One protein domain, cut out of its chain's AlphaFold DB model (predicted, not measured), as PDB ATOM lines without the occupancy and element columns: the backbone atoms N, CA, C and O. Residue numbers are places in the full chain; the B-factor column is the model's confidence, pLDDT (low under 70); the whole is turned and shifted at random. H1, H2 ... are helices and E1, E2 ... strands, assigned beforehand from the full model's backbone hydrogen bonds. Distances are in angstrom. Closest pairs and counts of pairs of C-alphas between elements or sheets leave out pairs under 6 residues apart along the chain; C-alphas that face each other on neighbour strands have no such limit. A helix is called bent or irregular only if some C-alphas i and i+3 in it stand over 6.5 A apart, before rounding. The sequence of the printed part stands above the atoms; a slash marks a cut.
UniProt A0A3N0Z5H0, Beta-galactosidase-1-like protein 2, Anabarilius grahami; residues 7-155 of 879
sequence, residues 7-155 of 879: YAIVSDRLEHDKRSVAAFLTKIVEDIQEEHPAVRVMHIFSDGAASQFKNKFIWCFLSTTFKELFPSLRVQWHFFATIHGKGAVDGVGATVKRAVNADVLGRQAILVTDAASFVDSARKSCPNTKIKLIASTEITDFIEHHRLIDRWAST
ATOM      1  N   TYR A   7     164.424 122.354 187.850       77.69
ATOM      2  CA  TYR A   7     163.152 122.587 187.161       77.69
ATOM      3  C   TYR A   7     162.503 123.890 187.637       77.69
ATOM      4  O   TYR A   7     162.565 124.228 188.820       77.69
ATOM      5  N   ALA A   8     161.849 124.602 186.721       84.12
ATOM      6  CA  ALA A   8     161.023 125.767 187.018       84.12
ATOM      7  C   ALA A   8     159.779 125.781 186.117       84.12
ATOM      8  O   ALA A   8     159.877 125.603 184.903       84.12
ATOM      9  N   ILE A   9     158.611 126.031 186.709       83.62
ATOM     10  CA  ILE A   9     157.352 126.210 185.977       83.62
ATOM     11  C   ILE A   9     156.946 127.681 186.021       83.62
ATOM     12  O   ILE A   9     157.051 128.347 187.053       83.62
ATOM     13  N   VAL A  10     156.470 128.163 184.878       85.06
ATOM     14  CA  VAL A  10     155.832 129.461 184.683       85.06
ATOM     15  C   VAL A  10     154.414 129.201 184.178       85.06
ATOM     16  O   VAL A  10     154.188 128.275 183.401       85.06
ATOM     17  N   SER A  11     153.459 130.015 184.611       84.44
ATOM     18  CA  SER A  11     152.091 130.007 184.099       84.44
ATOM     19  C   SER A  11     151.567 131.437 184.013       84.44
ATOM     20  O   SER A  11     151.990 132.315 184.765       84.44
ATOM     21  N   ASP A  12     150.650 131.643 183.080       83.25
ATOM     22  CA  ASP A  12     149.788 132.811 182.915       83.25
ATOM     23  C   ASP A  12     148.653 132.870 183.957       83.25
ATOM     24  O   ASP A  12     148.083 133.939 184.185       83.25
ATOM     25  N   ARG A  13     148.331 131.757 184.638       81.00
ATOM     26  CA  ARG A  13     147.290 131.734 185.677       81.00
ATOM     27  C   ARG A  13     147.714 132.550 186.904       81.00
ATOM     28  O   ARG A  13     148.591 132.152 187.666       81.00
ATOM     29  N   LEU A  14     147.018 133.665 187.137       73.50
ATOM     30  CA  LEU A  14     147.270 134.584 188.259       73.50
ATOM     31  C   LEU A  14     146.854 134.024 189.638       73.50
ATOM     32  O   LEU A  14     147.292 134.527 190.674       73.50
ATOM     33  N   GLU A  15     146.013 132.985 189.677       69.62
ATOM     34  CA  GLU A  15     145.568 132.337 190.916       69.62
ATOM     35  C   GLU A  15     146.628 131.374 191.479       69.62
ATOM     36  O   GLU A  15     146.808 130.265 190.977       69.62
ATOM     37  N   HIS A  16     147.271 131.736 192.594       65.94
ATOM     38  CA  HIS A  16     148.157 130.824 193.328       65.94
ATOM     39  C   HIS A  16     147.353 129.821 194.188       65.94
ATOM     40  O   HIS A  16     147.346 129.874 195.424       65.94
ATOM     41  N   ASP A  17     146.647 128.900 193.532       70.44
ATOM     42  CA  ASP A  17     145.832 127.877 194.189       70.44
ATOM     43  C   ASP A  17     146.518 126.497 194.295       70.44
ATOM     44  O   ASP A  17     147.542 126.202 193.680       70.44
ATOM     45  N   LYS A  18     145.932 125.613 195.110       71.81
ATOM     46  CA  LYS A  18     146.447 124.249 195.349       71.81
ATOM     47  C   LYS A  18     146.132 123.274 194.205       71.81
ATOM     48  O   LYS A  18     146.553 122.122 194.268       71.81
ATOM     49  N   ARG A  19     145.355 123.711 193.211       74.25
ATOM     50  CA  ARG A  19     144.829 122.903 192.103       74.25
ATOM     51  C   ARG A  19     145.837 122.928 190.952       74.25
ATOM     52  O   ARG A  19     146.298 121.883 190.504       74.25
ATOM     53  N   SER A  20     146.305 124.129 190.626       76.25
ATOM     54  CA  SER A  20     147.423 124.423 189.727       76.25
ATOM     55  C   SER A  20     148.705 123.713 190.173       76.25
ATOM     56  O   SER A  20     149.364 123.065 189.369       76.25
ATOM     57  N   VAL A  21     149.003 123.715 191.480       77.31
ATOM     58  CA  VAL A  21     150.153 122.983 192.052       77.31
ATOM     59  C   VAL A  21     150.105 121.471 191.766       77.31
ATOM     60  O   VAL A  21     151.160 120.862 191.603       77.31
ATOM     61  N   ALA A  22     148.921 120.854 191.656       76.69
ATOM     62  CA  ALA A  22     148.802 119.438 191.294       76.69
ATOM     63  C   ALA A  22     149.106 119.188 189.803       76.69
ATOM     64  O   ALA A  22     149.838 118.252 189.480       76.69
ATOM     65  N   ALA A  23     148.627 120.059 188.907       81.12
ATOM     66  CA  ALA A  23     148.990 120.022 187.484       81.12
ATOM     67  C   ALA A  23     150.509 120.209 187.295       81.12
ATOM     68  O   ALA A  23     151.166 119.414 186.622       81.12
ATOM     69  N   PHE A  24     151.093 121.194 187.986       83.88
ATOM     70  CA  PHE A  24     152.531 121.476 187.960       83.88
ATOM     71  C   PHE A  24     153.373 120.286 188.448       83.88
ATOM     72  O   PHE A  24     154.374 119.939 187.823       83.88
ATOM     73  N   LEU A  25     152.962 119.638 189.544       79.06
ATOM     74  CA  LEU A  25     153.656 118.466 190.081       79.06
ATOM     75  C   LEU A  25     153.575 117.262 189.132       79.06
ATOM     76  O   LEU A  25     154.550 116.526 189.014       79.06
ATOM     77  N   THR A  26     152.447 117.091 188.435       82.62
ATOM     78  CA  THR A  26     152.277 116.036 187.422       82.62
ATOM     79  C   THR A  26     153.291 116.209 186.296       82.62
ATOM     80  O   THR A  26     154.068 115.293 186.040       82.62
ATOM     81  N   LYS A  27     153.370 117.408 185.700       82.25
ATOM     82  CA  LYS A  27     154.265 117.674 184.562       82.25
ATOM     83  C   LYS A  27     155.748 117.465 184.895       82.25
ATOM     84  O   LYS A  27     156.487 116.944 184.073       82.25
ATOM     85  N   ILE A  28     156.178 117.807 186.115       82.81
ATOM     86  CA  ILE A  28     157.554 117.541 186.577       82.81
ATOM     87  C   ILE A  28     157.833 116.031 186.687       82.81
ATOM     88  O   ILE A  28     158.947 115.591 186.414       82.81
ATOM     89  N   VAL A  29     156.851 115.226 187.103       81.00
ATOM     90  CA  VAL A  29     157.038 113.774 187.278       81.00
ATOM     91  C   VAL A  29     156.950 113.017 185.952       81.00
ATOM     92  O   VAL A  29     157.677 112.038 185.794       81.00
ATOM     93  N   GLU A  30     156.159 113.493 184.985       83.75
ATOM     94  CA  GLU A  30     156.205 113.015 183.592       83.75
ATOM     95  C   GLU A  30     157.624 113.150 183.022       83.75
ATOM     96  O   GLU A  30     158.222 112.142 182.645       83.75
ATOM     97  N   ASP A  31     158.206 114.354 183.077       80.31
ATOM     98  CA  ASP A  31     159.567 114.638 182.595       80.31
ATOM     99  C   ASP A  31     160.616 113.724 183.255       80.31
ATOM    100  O   ASP A  31     161.486 113.158 182.593       80.31
ATOM    101  N   ILE A  32     160.520 113.531 184.575       78.94
ATOM    102  CA  ILE A  32     161.450 112.681 185.334       78.94
ATOM    103  C   ILE A  32     161.262 111.188 185.006       78.94
ATOM    104  O   ILE A  32     162.235 110.434 185.071       78.94
ATOM    105  N   GLN A  33     160.057 110.727 184.652       76.81
ATOM    106  CA  GLN A  33     159.838 109.347 184.193       76.81
ATOM    107  C   GLN A  33     160.277 109.128 182.740       76.81
ATOM    108  O   GLN A  33     160.780 108.045 182.446       76.81
ATOM    109  N   GLU A  34     160.139 110.123 181.859       82.06
ATOM    110  CA  GLU A  34     160.631 110.059 180.476       82.06
ATOM    111  C   GLU A  34     162.168 110.032 180.440       82.06
ATOM    112  O   GLU A  34     162.766 109.154 179.817       82.06
ATOM    113  N   GLU A  35     162.823 110.932 181.177       77.88
ATOM    114  CA  GLU A  35     164.286 110.996 181.236       77.88
ATOM    115  C   GLU A  35     164.898 109.844 182.046       77.88
ATOM    116  O   GLU A  35     165.971 109.333 181.703       77.88
ATOM    117  N   HIS A  36     164.257 109.445 183.151       78.56
ATOM    118  CA  HIS A  36     164.792 108.482 184.118       78.56
ATOM    119  C   HIS A  36     163.748 107.415 184.529       78.56
ATOM    120  O   HIS A  36     163.392 107.312 185.710       78.56
ATOM    121  N   PRO A  37     163.323 106.517 183.616       78.25
ATOM    122  CA  PRO A  37     162.315 105.473 183.886       78.25
ATOM    123  C   PRO A  37     162.732 104.427 184.945       78.25
ATOM    124  O   PRO A  37     161.923 103.600 185.376       78.25
ATOM    125  N   ALA A  38     163.992 104.462 185.392       77.50
ATOM    126  CA  ALA A  38     164.501 103.688 186.523       77.50
ATOM    127  C   ALA A  38     164.099 104.260 187.903       77.50
ATOM    128  O   ALA A  38     164.254 103.571 188.912       77.50
ATOM    129  N   VAL A  39     163.583 105.495 187.985       77.94
ATOM    130  CA  VAL A  39     163.124 106.089 189.251       77.94
ATOM    131  C   VAL A  39     161.875 105.349 189.743       77.94
ATOM    132  O   VAL A  39     160.827 105.373 189.102       77.94
ATOM    133  N   ARG A  40     161.997 104.686 190.902       78.31
ATOM    134  CA  ARG A  40     160.910 103.943 191.577       78.31
ATOM    135  C   ARG A  40     160.431 104.572 192.884       78.31
ATOM    136  O   ARG A  40     159.428 104.124 193.432       78.31
ATOM    137  N   VAL A  41     161.140 105.570 193.415       74.88
ATOM    138  CA  VAL A  41     160.819 106.207 194.701       74.88
ATOM    139  C   VAL A  41     160.986 107.719 194.584       74.88
ATOM    140  O   VAL A  41     161.996 108.189 194.066       74.88
ATOM    141  N   MET A  42     160.011 108.474 195.089       73.19
ATOM    142  CA  MET A  42     160.013 109.938 195.116       73.19
ATOM    143  C   MET A  42     159.895 110.424 196.560       73.19
ATOM    144  O   MET A  42     158.953 110.063 197.260       73.19
ATOM    145  N   HIS A  43     160.839 111.254 197.001       70.19
ATOM    146  CA  HIS A  43     160.847 111.825 198.346       70.19
ATOM    147  C   HIS A  43     160.398 113.288 198.293       70.19
ATOM    148  O   HIS A  43     161.099 114.140 197.754       70.19
ATOM    149  N   ILE A  44     159.225 113.573 198.855       70.19
ATOM    150  CA  ILE A  44     158.683 114.927 199.014       70.19
ATOM    151  C   ILE A  44     159.025 115.404 200.425       70.19
ATOM    152  O   ILE A  44     158.783 114.680 201.388       70.19
ATOM    153  N   PHE A  45     159.560 116.617 200.556       65.31
ATOM    154  CA  PHE A  45     159.898 117.234 201.841       65.31
ATOM    155  C   PHE A  45     159.085 118.520 202.038       65.31
ATOM    156  O   PHE A  45     158.972 119.314 201.105       65.31
ATOM    157  N   SER A  46     158.534 118.748 203.234       61.75
ATOM    158  CA  SER A  46     157.787 119.976 203.549       61.75
ATOM    159  C   SER A  46     158.026 120.509 204.962       61.75
ATOM    160  O   SER A  46     158.433 119.768 205.857       61.75
ATOM    161  N   ASP A  47     157.660 121.776 205.171       55.84
ATOM    162  CA  ASP A  47     157.507 122.436 206.474       55.84
ATOM    163  C   ASP A  47     156.701 121.619 207.504       55.84
ATOM    164  O   ASP A  47     155.940 120.706 207.162       55.84
ATOM    165  N   GLY A  48     156.855 122.028 208.769       51.50
ATOM    166  CA  GLY A  48     156.348 121.423 210.002       51.50
ATOM    167  C   GLY A  48     154.984 120.745 209.959       51.50
ATOM    168  O   GLY A  48     154.033 121.242 209.360       51.50
ATOM    169  N   ALA A  49     154.855 119.652 210.718       46.72
ATOM    170  CA  ALA A  49     153.638 118.840 210.817       46.72
ATOM    171  C   ALA A  49     152.358 119.630 211.179       46.72
ATOM    172  O   ALA A  49     151.270 119.234 210.775       46.72
ATOM    173  N   ALA A  50     152.450 120.784 211.851       43.78
ATOM    174  CA  ALA A  50     151.298 121.673 212.066       43.78
ATOM    175  C   ALA A  50     150.666 122.182 210.746       43.78
ATOM    176  O   ALA A  50     149.459 122.415 210.671       43.78
ATOM    177  N   SER A  51     151.453 122.291 209.671       46.81
ATOM    178  CA  SER A  51     151.001 122.648 208.321       46.81
ATOM    179  C   SER A  51     150.220 121.531 207.614       46.81
ATOM    180  O   SER A  51     149.622 121.788 206.568       46.81
ATOM    181  N   GLN A  52     150.159 120.313 208.173       44.72
ATOM    182  CA  GLN A  52     149.418 119.171 207.616       44.72
ATOM    183  C   GLN A  52     147.956 119.530 207.295       44.72
ATOM    184  O   GLN A  52     147.461 119.202 206.214       44.72
ATOM    185  N   PHE A  53     147.293 120.295 208.169       46.06
ATOM    186  CA  PHE A  53     145.916 120.762 207.966       46.06
ATOM    187  C   PHE A  53     145.750 121.686 206.746       46.06
ATOM    188  O   PHE A  53     144.704 121.668 206.099       46.06
ATOM    189  N   LYS A  54     146.785 122.449 206.363       49.28
ATOM    190  CA  LYS A  54     146.747 123.300 205.160       49.28
ATOM    191  C   LYS A  54     146.853 122.477 203.865       49.28
ATOM    192  O   LYS A  54     146.335 122.922 202.836       49.28
ATOM    193  N   ASN A  55     147.436 121.274 203.915       55.44
ATOM    194  CA  ASN A  55     147.861 120.495 202.742       55.44
ATOM    195  C   ASN A  55     147.030 119.223 202.441       55.44
ATOM    196  O   ASN A  55     147.438 118.440 201.581       55.44
ATOM    197  N   LYS A  56     145.839 119.044 203.050       59.97
ATOM    198  CA  LYS A  56     144.890 117.929 202.766       59.97
ATOM    199  C   LYS A  56     144.744 117.620 201.264       59.97
ATOM    200  O   LYS A  56     144.742 116.462 200.858       59.97
ATOM    201  N   PHE A  57     144.638 118.666 200.446       64.00
ATOM    202  CA  PHE A  57     144.399 118.595 199.000       64.00
ATOM    203  C   PHE A  57     145.511 117.863 198.233       64.00
ATOM    204  O   PHE A  57     145.211 117.020 197.393       64.00
ATOM    205  N   ILE A  58     146.781 118.127 198.567       67.31
ATOM    206  CA  ILE A  58     147.928 117.472 197.917       67.31
ATOM    207  C   ILE A  58     148.016 116.008 198.372       67.31
ATOM    208  O   ILE A  58     148.291 115.130 197.564       67.31
ATOM    209  N   TRP A  59     147.689 115.718 199.636       66.62
ATOM    210  CA  TRP A  59     147.594 114.340 200.133       66.62
ATOM    211  C   TRP A  59     146.514 113.514 199.425       66.62
ATOM    212  O   TRP A  59     146.770 112.362 199.092       66.62
ATOM    213  N   CYS A  60     145.341 114.095 199.154       66.94
ATOM    214  CA  CYS A  60     144.304 113.452 198.341       66.94
ATOM    215  C   CYS A  60     144.776 113.202 196.902       66.94
ATOM    216  O   CYS A  60     144.600 112.100 196.387       66.94
ATOM    217  N   PHE A  61     145.391 114.205 196.270       71.50
ATOM    218  CA  PHE A  61     145.927 114.075 194.917       71.50
ATOM    219  C   PHE A  61     146.980 112.956 194.823       71.50
ATOM    220  O   PHE A  61     146.910 112.123 193.922       71.50
ATOM    221  N   LEU A  62     147.906 112.888 195.788       70.06
ATOM    222  CA  LEU A  62     148.956 111.868 195.829       70.06
ATOM    223  C   LEU A  62     148.439 110.450 196.112       70.06
ATOM    224  O   LEU A  62     149.037 109.484 195.642       70.06
ATOM    225  N   SER A  63     147.359 110.301 196.887       64.69
ATOM    226  CA  SER A  63     146.811 108.982 197.230       64.69
ATOM    227  C   SER A  63     145.864 108.403 196.174       64.69
ATOM    228  O   SER A  63     145.676 107.185 196.161       64.69
ATOM    229  N   THR A  64     145.294 109.245 195.300       70.31
ATOM    230  CA  THR A  64     144.381 108.841 194.215       70.31
ATOM    231  C   THR A  64     144.993 109.107 192.836       70.31
ATOM    232  O   THR A  64     145.742 108.274 192.330       70.31
ATOM    233  N   THR A  65     144.749 110.281 192.254       68.69
ATOM    234  CA  THR A  65     145.057 110.616 190.856       68.69
ATOM    235  C   THR A  65     146.537 110.433 190.503       68.69
ATOM    236  O   THR A  65     146.852 109.872 189.461       68.69
ATOM    237  N   PHE A  66     147.467 110.812 191.380       73.94
ATOM    238  CA  PHE A  66     148.900 110.598 191.143       73.94
ATOM    239  C   PHE A  66     149.284 109.109 191.110       73.94
ATOM    240  O   PHE A  66     150.177 108.717 190.368       73.94
ATOM    241  N   LYS A  67     148.613 108.265 191.904       70.75
ATOM    242  CA  LYS A  67     148.841 106.812 191.928       70.75
ATOM    243  C   LYS A  67     148.211 106.114 190.716       70.75
ATOM    244  O   LYS A  67     148.708 105.076 190.293       70.75
ATOM    245  N   GLU A  68     147.141 106.683 190.163       77.19
ATOM    246  CA  GLU A  68     146.556 106.265 188.882       77.19
ATOM    247  C   GLU A  68     147.475 106.627 187.701       77.19
ATOM    248  O   GLU A  68     147.669 105.799 186.817       77.19
ATOM    249  N   LEU A  69     148.092 107.817 187.722       76.69
ATOM    250  CA  LEU A  69     149.023 108.287 186.685       76.69
ATOM    251  C   LEU A  69     150.413 107.623 186.765       76.69
ATOM    252  O   LEU A  69     150.989 107.275 185.737       76.69
ATOM    253  N   PHE A  70     150.947 107.405 187.971       80.56
ATOM    254  CA  PHE A  70     152.297 106.867 188.203       80.56
ATOM    255  C   PHE A  70     152.291 105.614 189.108       80.56
ATOM    256  O   PHE A  70     152.917 105.607 190.174       80.56
ATOM    257  N   PRO A  71     151.617 104.512 188.716       74.56
ATOM    258  CA  PRO A  71     151.471 103.313 189.554       74.56
ATOM    259  C   PRO A  71     152.800 102.592 189.855       74.56
ATOM    260  O   PRO A  71     152.882 101.805 190.797       74.56
ATOM    261  N   SER A  72     153.848 102.871 189.076       72.88
ATOM    262  CA  SER A  72     155.222 102.373 189.233       72.88
ATOM    263  C   SER A  72     156.044 103.097 190.312       72.88
ATOM    264  O   SER A  72     157.163 102.664 190.610       72.88
ATOM    265  N   LEU A  73     155.539 104.206 190.867       72.94
ATOM    266  CA  LEU A  73     156.333 105.197 191.595       72.94
ATOM    267  C   LEU A  73     155.888 105.330 193.062       72.94
ATOM    268  O   LEU A  73     154.808 105.824 193.383       72.94
ATOM    269  N   ARG A  74     156.749 104.913 193.997       71.44
ATOM    270  CA  ARG A  74     156.479 104.987 195.438       71.44
ATOM    271  C   ARG A  74     156.793 106.379 195.987       71.44
ATOM    272  O   ARG A  74     157.953 106.710 196.221       71.44
ATOM    273  N   VAL A  75     155.766 107.164 196.291       67.69
ATOM    274  CA  VAL A  75     155.936 108.444 196.997       67.69
ATOM    275  C   VAL A  75     156.180 108.219 198.495       67.69
ATOM    276  O   VAL A  75     155.529 107.386 199.130       67.69
ATOM    277  N   GLN A  76     157.103 108.985 199.075       66.00
ATOM    278  CA  GLN A  76     157.288 109.149 200.516       66.00
ATOM    279  C   GLN A  76     157.227 110.639 200.865       66.00
ATOM    280  O   GLN A  76     157.964 111.432 200.281       66.00
ATOM    281  N   TRP A  77     156.389 111.020 201.832       66.19
ATOM    282  CA  TRP A  77     156.331 112.393 202.339       66.19
ATOM    283  C   TRP A  77     157.065 112.499 203.678       66.19
ATOM    284  O   TRP A  77     156.750 111.784 204.629       66.19
ATOM    285  N   HIS A  78     158.018 113.422 203.747       59.84
ATOM    286  CA  HIS A  78     158.865 113.717 204.896       59.84
ATOM    287  C   HIS A  78     158.568 115.133 205.406       59.84
ATOM    288  O   HIS A  78     158.381 116.062 204.621       59.84
ATOM    289  N   PHE A  79     158.514 115.307 206.726       56.41
ATOM    290  CA  PHE A  79     158.215 116.593 207.364       56.41
ATOM    291  C   PHE A  79     159.435 117.085 208.141       56.41
ATOM    292  O   PHE A  79     159.989 116.344 208.955       56.41
ATOM    293  N   PHE A  80     159.827 118.341 207.936       52.88
ATOM    294  CA  PHE A  80     160.790 119.006 208.809       52.88
ATOM    295  C   PHE A  80     160.148 119.356 210.160       52.88
ATOM    296  O   PHE A  80     158.927 119.403 210.294       52.88
ATOM    297  N   ALA A  81     160.963 119.596 211.188       45.72
ATOM    298  CA  ALA A  81     160.472 119.910 212.536       45.72
ATOM    299  C   ALA A  81     160.095 121.395 212.734       45.72
ATOM    300  O   ALA A  81     159.537 121.754 213.769       45.72
ATOM    301  N   THR A  82     160.416 122.264 211.774       43.78
ATOM    302  CA  THR A  82     160.359 123.728 211.898       43.78
ATOM    303  C   THR A  82     159.163 124.355 211.177       43.78
ATOM    304  O   THR A  82     158.625 123.812 210.211       43.78
ATOM    305  N   ILE A  83     158.749 125.533 211.650       46.72
ATOM    306  CA  ILE A  83     157.723 126.380 211.027       46.72
ATOM    307  C   ILE A  83     158.414 127.458 210.179       46.72
ATOM    308  O   ILE A  83     159.301 128.141 210.682       46.72
ATOM    309  N   HIS A  84     157.970 127.628 208.928       48.12
ATOM    310  CA  HIS A  84     158.307 128.741 208.031       48.12
ATOM    311  C   HIS A  84     159.807 129.044 207.866       48.12
ATOM    312  O   HIS A  84     160.296 130.104 208.259       48.12
ATOM    313  N   GLY A  85     160.523 128.144 207.187       43.16
ATOM    314  CA  GLY A  85     161.869 128.405 206.671       43.16
ATOM    315  C   GLY A  85     161.884 128.371 205.145       43.16
ATOM    316  O   GLY A  85     161.609 127.323 204.571       43.16
ATOM    317  N   LYS A  86     162.234 129.483 204.480       50.91
ATOM    318  CA  LYS A  86     162.410 129.493 203.016       50.91
ATOM    319  C   LYS A  86     163.560 128.564 202.629       50.91
ATOM    320  O   LYS A  86     164.707 128.811 203.006       50.91
ATOM    321  N   GLY A  87     163.242 127.486 201.924       51.25
ATOM    322  CA  GLY A  87     164.192 126.427 201.595       51.25
ATOM    323  C   GLY A  87     165.055 126.769 200.381       51.25
ATOM    324  O   GLY A  87     164.804 127.736 199.664       51.25
ATOM    325  N   ALA A  88     166.032 125.912 200.070       49.91
ATOM    326  CA  ALA A  88     166.807 126.028 198.827       49.91
ATOM    327  C   ALA A  88     165.913 126.023 197.563       49.91
ATOM    328  O   ALA A  88     166.263 126.629 196.552       49.91
ATOM    329  N   VAL A  89     164.726 125.408 197.649       50.69
ATOM    330  CA  VAL A  89     163.693 125.390 196.599       50.69
ATOM    331  C   VAL A  89     163.117 126.777 196.273       50.69
ATOM    332  O   VAL A  89     162.930 127.080 195.095       50.69
ATOM    333  N   ASP A  90     162.938 127.668 197.260       54.19
ATOM    334  CA  ASP A  90     162.572 129.075 197.009       54.19
ATOM    335  C   ASP A  90     163.673 129.806 196.219       54.19
ATOM    336  O   ASP A  90     163.408 130.737 195.449       54.19
ATOM    337  N   GLY A  91     164.922 129.358 196.386       63.47
ATOM    338  CA  GLY A  91     166.099 129.891 195.715       63.47
ATOM    339  C   GLY A  91     166.047 129.769 194.193       63.47
ATOM    340  O   GLY A  91     166.499 130.691 193.517       63.47
ATOM    341  N   VAL A  92     165.463 128.702 193.633       72.69
ATOM    342  CA  VAL A  92     165.391 128.505 192.169       72.69
ATOM    343  C   VAL A  92     164.464 129.547 191.541       72.69
ATOM    344  O   VAL A  92     164.902 130.349 190.715       72.69
ATOM    345  N   GLY A  93     163.210 129.625 192.001       72.56
ATOM    346  CA  GLY A  93     162.232 130.594 191.495       72.56
ATOM    347  C   GLY A  93     162.662 132.051 191.712       72.56
ATOM    348  O   GLY A  93     162.497 132.888 190.822       72.56
ATOM    349  N   ALA A  94     163.281 132.359 192.857       74.94
ATOM    350  CA  ALA A  94     163.845 133.682 193.125       74.94
ATOM    351  C   ALA A  94     165.095 133.999 192.282       74.94
ATOM    352  O   ALA A  94     165.408 135.169 192.065       74.94
ATOM    353  N   THR A  95     165.831 132.995 191.800       79.00
ATOM    354  CA  THR A  95     167.015 133.204 190.949       79.00
ATOM    355  C   THR A  95     166.627 133.389 189.490       79.00
ATOM    356  O   THR A  95     167.079 134.363 188.897       79.00
ATOM    357  N   VAL A  96     165.700 132.586 188.955       81.44
ATOM    358  CA  VAL A  96     165.143 132.798 187.605       81.44
ATOM    359  C   VAL A  96     164.523 134.197 187.487       81.44
ATOM    360  O   VAL A  96     164.854 134.940 186.566       81.44
ATOM    361  N   LYS A  97     163.709 134.621 188.467       82.75
ATOM    362  CA  LYS A  97     163.120 135.975 188.488       82.75
ATOM    363  C   LYS A  97     164.174 137.090 188.517       82.75
ATOM    364  O   LYS A  97     164.019 138.082 187.811       82.75
ATOM    365  N   ARG A  98     165.258 136.935 189.290       83.19
ATOM    366  CA  ARG A  98     166.365 137.914 189.322       83.19
ATOM    367  C   ARG A  98     167.174 137.932 188.022       83.19
ATOM    368  O   ARG A  98     167.567 139.011 187.596       83.19
ATOM    369  N   ALA A  99     167.389 136.779 187.390       80.56
ATOM    370  CA  ALA A  99     168.127 136.667 186.133       80.56
ATOM    371  C   ALA A  99     167.373 137.323 184.962       80.56
ATOM    372  O   ALA A  99     167.967 138.106 184.224       80.56
ATOM    373  N   VAL A 100     166.057 137.097 184.847       81.19
ATOM    374  CA  VAL A 100     165.200 137.806 183.874       81.19
ATOM    375  C   VAL A 100     165.190 139.312 184.145       81.19
ATOM    376  O   VAL A 100     165.384 140.105 183.231       81.19
ATOM    377  N   ASN A 101     165.035 139.729 185.405       81.88
ATOM    378  CA  ASN A 101     165.036 141.151 185.755       81.88
ATOM    379  C   ASN A 101     166.375 141.846 185.426       81.88
ATOM    380  O   ASN A 101     166.381 143.015 185.054       81.88
ATOM    381  N   ALA A 102     167.506 141.140 185.530       78.56
ATOM    382  CA  ALA A 102     168.813 141.654 185.119       78.56
ATOM    383  C   ALA A 102     168.963 141.759 183.586       78.56
ATOM    384  O   ALA A 102     169.536 142.734 183.108       78.56
ATOM    385  N   ASP A 103     168.423 140.802 182.824       73.62
ATOM    386  CA  ASP A 103     168.397 140.830 181.351       73.62
ATOM    387  C   ASP A 103     167.565 142.015 180.824       73.62
ATOM    388  O   ASP A 103     168.041 142.796 180.000       73.62
ATOM    389  N   VAL A 104     166.369 142.220 181.391       73.44
ATOM    390  CA  VAL A 104     165.471 143.349 181.079       73.44
ATOM    391  C   VAL A 104     166.109 144.702 181.424       73.44
ATOM    392  O   VAL A 104     166.060 145.629 180.620       73.44
ATOM    393  N   LEU A 105     166.762 144.830 182.588       70.81
ATOM    394  CA  LEU A 105     167.460 146.067 182.968       70.81
ATOM    395  C   LEU A 105     168.737 146.319 182.145       70.81
ATOM    396  O   LEU A 105     169.127 147.472 181.966       70.81
ATOM    397  N   GLY A 106     169.393 145.266 181.651       63.16
ATOM    398  CA  GLY A 106     170.619 145.360 180.855       63.16
ATOM    399  C   GLY A 106     170.398 145.602 179.357       63.16
ATOM    400  O   GLY A 106     171.344 145.972 178.660       63.16
ATOM    401  N   ARG A 107     169.180 145.392 178.838       60.31
ATOM    402  CA  ARG A 107     168.858 145.483 177.403       60.31
ATOM    403  C   ARG A 107     167.570 146.277 177.174       60.31
ATOM    404  O   ARG A 107     166.479 145.725 177.247       60.31
ATOM    405  N   GLN A 108     167.712 147.544 176.767       53.03
ATOM    406  CA  GLN A 108     166.623 148.517 176.522       53.03
ATOM    407  C   GLN A 108     165.526 148.102 175.505       53.03
ATOM    408  O   GLN A 108     164.615 148.884 175.255       53.03
ATOM    409  N   ALA A 109     165.597 146.908 174.911       55.47
ATOM    410  CA  ALA A 109     164.677 146.416 173.885       55.47
ATOM    411  C   ALA A 109     163.936 145.110 174.259       55.47
ATOM    412  O   ALA A 109     163.200 144.583 173.428       55.47
ATOM    413  N   ILE A 110     164.115 144.566 175.473       60.06
ATOM    414  CA  ILE A 110     163.402 143.354 175.923       60.06
ATOM    415  C   ILE A 110     162.280 143.747 176.887       60.06
ATOM    416  O   ILE A 110     162.498 143.905 178.087       60.06
ATOM    417  N   LEU A 111     161.061 143.882 176.359       65.75
ATOM    418  CA  LEU A 111     159.856 144.081 177.162       65.75
ATOM    419  C   LEU A 111     159.216 142.717 177.466       65.75
ATOM    420  O   LEU A 111     158.805 142.008 176.551       65.75
ATOM    421  N   VAL A 112     159.139 142.345 178.744       74.50
ATOM    422  CA  VAL A 112     158.438 141.131 179.194       74.50
ATOM    423  C   VAL A 112     157.000 141.505 179.549       74.50
ATOM    424  O   VAL A 112     156.758 142.142 180.573       74.50
ATOM    425  N   THR A 113     156.061 141.135 178.680       76.19
ATOM    426  CA  THR A 113     154.633 141.498 178.763       76.19
ATOM    427  C   THR A 113     153.733 140.367 179.249       76.19
ATOM    428  O   THR A 113     152.614 140.617 179.690       76.19
ATOM    429  N   ASP A 114     154.204 139.125 179.166       80.44
ATOM    430  CA  ASP A 114     153.400 137.915 179.330       80.44
ATOM    431  C   ASP A 114     154.266 136.722 179.782       80.44
ATOM    432  O   ASP A 114     155.491 136.804 179.919       80.44
ATOM    433  N   ALA A 115     153.621 135.582 180.036       81.12
ATOM    434  CA  ALA A 115     154.296 134.380 180.514       81.12
ATOM    435  C   ALA A 115     155.234 133.740 179.465       81.12
ATOM    436  O   ALA A 115     156.198 133.076 179.850       81.12
ATOM    437  N   ALA A 116     155.001 133.949 178.164       81.88
ATOM    438  CA  ALA A 116     155.825 133.386 177.095       81.88
ATOM    439  C   ALA A 116     157.137 134.173 176.926       81.88
ATOM    440  O   ALA A 116     158.222 133.597 177.002       81.88
ATOM    441  N   SER A 117     157.047 135.501 176.822       81.44
ATOM    442  CA  SER A 117     158.196 136.417 176.813       81.44
ATOM    443  C   SER A 117     159.047 136.297 178.086       81.44
ATOM    444  O   SER A 117     160.280 136.325 178.004       81.44
ATOM    445  N   PHE A 118     158.428 136.057 179.253       84.00
ATOM    446  CA  PHE A 118     159.163 135.721 180.477       84.00
ATOM    447  C   PHE A 118     159.954 134.412 180.326       84.00
ATOM    448  O   PHE A 118     161.135 134.370 180.669       84.00
ATOM    449  N   VAL A 119     159.333 133.347 179.805       84.25
ATOM    450  CA  VAL A 119     159.984 132.040 179.600       84.25
ATOM    451  C   VAL A 119     161.139 132.126 178.599       84.25
ATOM    452  O   VAL A 119     162.184 131.519 178.836       84.25
ATOM    453  N   ASP A 120     161.013 132.918 177.537       82.88
ATOM    454  CA  ASP A 120     162.063 133.058 176.525       82.88
ATOM    455  C   ASP A 120     163.262 133.902 176.981       82.88
ATOM    456  O   ASP A 120     164.383 133.630 176.546       82.88
ATOM    457  N   SER A 121     163.084 134.885 177.876       79.75
ATOM    458  CA  SER A 121     164.220 135.504 178.586       79.75
ATOM    459  C   SER A 121     164.795 134.542 179.633       79.75
ATOM    460  O   SER A 121     166.008 134.328 179.683       79.75
ATOM    461  N   ALA A 122     163.945 133.866 180.413       83.12
ATOM    462  CA  ALA A 122     164.376 132.937 181.457       83.12
ATOM    463  C   ALA A 122     165.249 131.795 180.910       83.12
ATOM    464  O   ALA A 122     166.282 131.481 181.498       83.12
ATOM    465  N   ARG A 123     164.885 131.209 179.762       83.62
ATOM    466  CA  ARG A 123     165.663 130.150 179.090       83.62
ATOM    467  C   ARG A 123     167.040 130.624 178.624       83.62
ATOM    468  O   ARG A 123     168.002 129.869 178.727       83.62
ATOM    469  N   LYS A 124     167.153 131.874 178.158       79.50
ATOM    470  CA  LYS A 124     168.434 132.491 177.761       79.50
ATOM    471  C   LYS A 124     169.312 132.790 178.979       79.50
ATOM    472  O   LYS A 124     170.519 132.574 178.926       79.50
ATOM    473  N   SER A 125     168.709 133.254 180.072       79.06
ATOM    474  CA  SER A 125     169.421 133.691 181.281       79.06
ATOM    475  C   SER A 125     169.699 132.574 182.298       79.06
ATOM    476  O   SER A 125     170.468 132.783 183.233       79.06
ATOM    477  N   CYS A 126     169.086 131.393 182.158       81.12
ATOM    478  CA  CYS A 126     169.251 130.245 183.061       81.12
ATOM    479  C   CYS A 126     169.318 128.900 182.296       81.12
ATOM    480  O   CYS A 126     168.477 128.029 182.527       81.12
ATOM    481  N   PRO A 127     170.322 128.672 181.421       74.25
ATOM    482  CA  PRO A 127     170.388 127.483 180.554       74.25
ATOM    483  C   PRO A 127     170.450 126.143 181.311       74.25
ATOM    484  O   PRO A 127     170.007 125.122 180.797       74.25
ATOM    485  N   ASN A 128     170.939 126.143 182.556       75.94
ATOM    486  CA  ASN A 128     171.024 124.952 183.412       75.94
ATOM    487  C   ASN A 128     169.715 124.661 184.187       75.94
ATOM    488  O   ASN A 128     169.711 123.834 185.095       75.94
ATOM    489  N   THR A 129     168.616 125.369 183.901       79.69
ATOM    490  CA  THR A 129     167.299 125.156 184.529       79.69
ATOM    491  C   THR A 129     166.241 124.888 183.466       79.69
ATOM    492  O   THR A 129     166.011 125.703 182.573       79.69
ATOM    493  N   LYS A 130     165.553 123.751 183.577       82.00
ATOM    494  CA  LYS A 130     164.476 123.343 182.674       82.00
ATOM    495  C   LYS A 130     163.231 124.170 182.976       82.00
ATOM    496  O   LYS A 130     162.556 123.952 183.981       82.00
ATOM    497  N   ILE A 131     162.969 125.154 182.118       84.31
ATOM    498  CA  ILE A 131     161.864 126.105 182.264       84.31
ATOM    499  C   ILE A 131     160.720 125.718 181.324       84.31
ATOM    500  O   ILE A 131     160.864 125.768 180.092       84.31
ATOM    501  N   LYS A 132     159.573 125.362 181.912       82.38
ATOM    502  CA  LYS A 132     158.326 125.057 181.197       82.38
ATOM    503  C   LYS A 132     157.269 126.135 181.424       82.38
ATOM    504  O   LYS A 132     157.125 126.653 182.529       82.38
ATOM    505  N   LEU A 133     156.538 126.441 180.354       84.62
ATOM    506  CA  LEU A 133     155.277 127.174 180.390       84.62
ATOM    507  C   LEU A 133     154.147 126.143 180.505       84.62
ATOM    508  O   LEU A 133     154.197 125.143 179.794       84.62
ATOM    509  N   ILE A 134     153.167 126.384 181.374       84.19
ATOM    510  CA  ILE A 134     151.923 125.602 181.463       84.19
ATOM    511  C   ILE A 134     150.760 126.594 181.408       84.19
ATOM    512  O   ILE A 134     150.701 127.523 182.221       84.19
ATOM    513  N   ALA A 135     149.872 126.418 180.431       84.38
ATOM    514  CA  ALA A 135     148.817 127.382 180.128       84.38
ATOM    515  C   ALA A 135     147.631 127.293 181.106       84.38
ATOM    516  O   ALA A 135     147.303 126.225 181.624       84.38
ATOM    517  N   SER A 136     146.933 128.408 181.328       81.00
ATOM    518  CA  SER A 136     145.741 128.468 182.183       81.00
ATOM    519  C   SER A 136     144.596 127.567 181.698       81.00
ATOM    520  O   SER A 136     143.851 127.039 182.531       81.00
ATOM    521  N   THR A 137     144.505 127.328 180.385       82.50
ATOM    522  CA  THR A 137     143.642 126.312 179.765       82.50
ATOM    523  C   THR A 137     144.069 124.902 180.168       82.50
ATOM    524  O   THR A 137     143.297 124.224 180.832       82.50
ATOM    525  N   GLU A 138     145.324 124.516 179.916       81.81
ATOM    526  CA  GLU A 138     145.897 123.197 180.251       81.81
ATOM    527  C   GLU A 138     145.709 122.831 181.740       81.81
ATOM    528  O   GLU A 138     145.370 121.696 182.075       81.81
ATOM    529  N   ILE A 139     145.853 123.805 182.650       81.75
ATOM    530  CA  ILE A 139     145.568 123.627 184.087       81.75
ATOM    531  C   ILE A 139     144.083 123.334 184.338       81.75
ATOM    532  O   ILE A 139     143.750 122.522 185.201       81.75
ATOM    533  N   THR A 140     143.188 124.023 183.633       81.75
ATOM    534  CA  THR A 140     141.736 123.900 183.813       81.75
ATOM    535  C   THR A 140     141.234 122.583 183.221       81.75
ATOM    536  O   THR A 140     140.588 121.818 183.936       81.75
ATOM    537  N   ASP A 141     141.670 122.245 182.005       82.81
ATOM    538  CA  ASP A 141     141.438 120.953 181.354       82.81
ATOM    539  C   ASP A 141     141.899 119.793 182.255       82.81
ATOM    540  O   ASP A 141     141.164 118.829 182.469       82.81
ATOM    541  N   PHE A 142     143.083 119.903 182.872       81.69
ATOM    542  CA  PHE A 142     143.599 118.905 183.816       81.69
ATOM    543  C   PHE A 142     142.721 118.744 185.069       81.69
ATOM    544  O   PHE A 142     142.509 117.615 185.528       81.69
ATOM    545  N   ILE A 143     142.213 119.848 185.633       78.06
ATOM    546  CA  ILE A 143     141.347 119.850 186.826       78.06
ATOM    547  C   ILE A 143     139.990 119.200 186.524       78.06
ATOM    548  O   ILE A 143     139.496 118.419 187.348       78.06
ATOM    549  N   GLU A 144     139.408 119.501 185.363       80.62
ATOM    550  CA  GLU A 144     138.111 118.974 184.925       80.62
ATOM    551  C   GLU A 144     138.205 117.507 184.489       80.62
ATOM    552  O   GLU A 144     137.430 116.678 184.971       80.62
ATOM    553  N   HIS A 145     139.196 117.147 183.667       81.00
ATOM    554  CA  HIS A 145     139.384 115.785 183.154       81.00
ATOM    555  C   HIS A 145     139.540 114.755 184.282       81.00
ATOM    556  O   HIS A 145     138.858 113.730 184.306       81.00
ATOM    557  N   HIS A 146     140.380 115.055 185.277       74.19
ATOM    558  CA  HIS A 146     140.577 114.187 186.442       74.19
ATOM    559  C   HIS A 146     139.478 114.339 187.508       74.19
ATOM    560  O   HIS A 146     139.564 113.708 188.566       74.19
ATOM    561  N   ARG A 147     138.464 115.184 187.258       72.19
ATOM    562  CA  ARG A 147     137.379 115.553 188.183       72.19
ATOM    563  C   ARG A 147     137.886 115.850 189.589       72.19
ATOM    564  O   ARG A 147     137.351 115.353 190.582       72.19
ATOM    565  N   LEU A 148     138.961 116.635 189.686       68.00
ATOM    566  CA  LEU A 148     139.632 116.854 190.968       68.00
ATOM    567  C   LEU A 148     138.689 117.504 191.987       68.00
ATOM    568  O   LEU A 148     138.749 117.169 193.163       68.00
ATOM    569  N   ILE A 149     137.771 118.361 191.528       65.38
ATOM    570  CA  ILE A 149     136.740 119.005 192.353       65.38
ATOM    571  C   ILE A 149     135.821 117.956 193.010       65.38
ATOM    572  O   ILE A 149     135.709 117.945 194.237       65.38
ATOM    573  N   ASP A 150     135.254 117.023 192.238       65.38
ATOM    574  CA  ASP A 150     134.383 115.946 192.745       65.38
ATOM    575  C   ASP A 150     135.148 114.974 193.661       65.38
ATOM    576  O   ASP A 150     134.679 114.572 194.735       65.38
ATOM    577  N   ARG A 151     136.377 114.618 193.262       64.25
ATOM    578  CA  ARG A 151     137.274 113.767 194.057       64.25
ATOM    579  C   ARG A 151     137.643 114.437 195.381       64.25
ATOM    580  O   ARG A 151     137.641 113.768 196.407       64.25
ATOM    581  N   TRP A 152     137.888 115.749 195.415       63.34
ATOM    582  CA  TRP A 152     138.113 116.479 196.666       63.34
ATOM    583  C   TRP A 152     136.843 116.558 197.518       63.34
ATOM    584  O   TRP A 152     136.931 116.331 198.728       63.34
ATOM    585  N   ALA A 153     135.680 116.825 196.914       57.41
ATOM    586  CA  ALA A 153     134.396 116.909 197.610       57.41
ATOM    587  C   ALA A 153     134.016 115.594 198.316       57.41
ATOM    588  O   ALA A 153     133.514 115.621 199.437       57.41
ATOM    589  N   SER A 154     134.338 114.444 197.716       54.62
ATOM    590  CA  SER A 154     134.094 113.123 198.318       54.62
ATOM    591  C   SER A 154     135.092 112.709 199.418       54.62
ATOM    592  O   SER A 154     134.874 111.696 200.084       54.62
ATOM    593  N   THR A 155     136.164 113.475 199.687       50.16
ATOM    594  CA  THR A 155     137.146 113.108 200.733       50.16
ATOM    595  C   THR A 155     136.702 113.450 202.155       50.16
ATOM    596  O   THR A 155     136.939 114.552 202.666       50.16
TER     597      THR A 155
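Overview. This is residues 7 to 155 of the 879 residues of the protein "Beta-galactosidase-1-like protein 2" of Anabarilius grahami (UniProt A0A3N0Z5H0). Two lobes, each built round a pair of parallel strands, have H1 between them. In one lobe E1 and E4 lie side by side with H4 and H5; in the other E2 and E3 pair beside H2 and H3, and H6 leads from E4 toward H7 at the second lobe. The printed part has 149 residues, with seven named helices and four named strands in the order E1 H1 E2 H2 H3 E3 H4 H5 E4 H6 H7, in the mixed class of helices and strands. It is compact, with a radius of gyration of the C-alphas of 17.1 A, and spans 52 by 36 by 32 A.

Arrangement. E1, residues 7 to 11, is the parallel neighbour of E4, residues 129 to 134, at 27 degrees; N 8 and O 130 are within hydrogen-bond range at 2.9 A. The closest C-alphas of E1 and H1, residues 20 to 35, are those of Ile 9 and Phe 24, 7.0 A apart. E2, residues 41 to 46, is the parallel neighbour of E3, residues 74 to 79, at 21 degrees, with N 76 and O 42 within hydrogen-bond range at 2.8 A. With H2, residues 49 to 63, and H3, residues 65 to 69, they form a strand-helix-strand unit, two parallel neighbour strands with helices between them along the chain, whose crossover is right-handed. H1 and H2 are close but not clearly touching, with the C-alphas of Ala 22 and Ile 58 closest at 7.0 A. H4, residues 88 to 106, touches H5, residues 115 to 125, with its residues 96 to 103 alone, about perpendicular at 89 degrees; the C-alphas of Val 100 and Ala 122 are closest, 5.5 A apart. The closest C-alphas of H5 and E4 are those of Arg 123 and Ile 131, at 6.4 A. H6, residues 136 to 145, touches H1, about perpendicular at 88 degrees, with the C-alphas of Ser 20 and Ile 139 closest at 6.0 A; H1 touches H6 with residues 20 to 23 alone. H7, residues 148 to 153, and H2 only just touch, with 3 pairs of C-alphas within 8 A, the closest those of Phe 57 and Trp 152 at 7.0 A. E1 and E2 are apart. Every O i to N i+4 pair is within hydrogen-bond range in H1, H3, H6 and H7, against 6 of 11 in H2, 13 of 15 in H4 and 6 of 7 in H5.

Along the chain. E1 begins at C-alpha 7, (163.152, 122.587, 187.161). From first to last C-alpha H1 measures 23.2 A, H2 18.1 A and H4 26.7 A. H2 is irregular, with C-alphas 54 and 57 8.1 A apart. H7 ends at C-alpha 153, (134.396, 116.909, 197.610).

Size, cuts and confidence. The two C-alphas farthest apart, those of Gln 108 and Ser 154, are 52.8 A apart. The printed part has no cut and no long link. Its mean pLDDT is 71.3, and 51 residues are under 70, among them residues 45 to 60, 75 to 91 and 148 to 155.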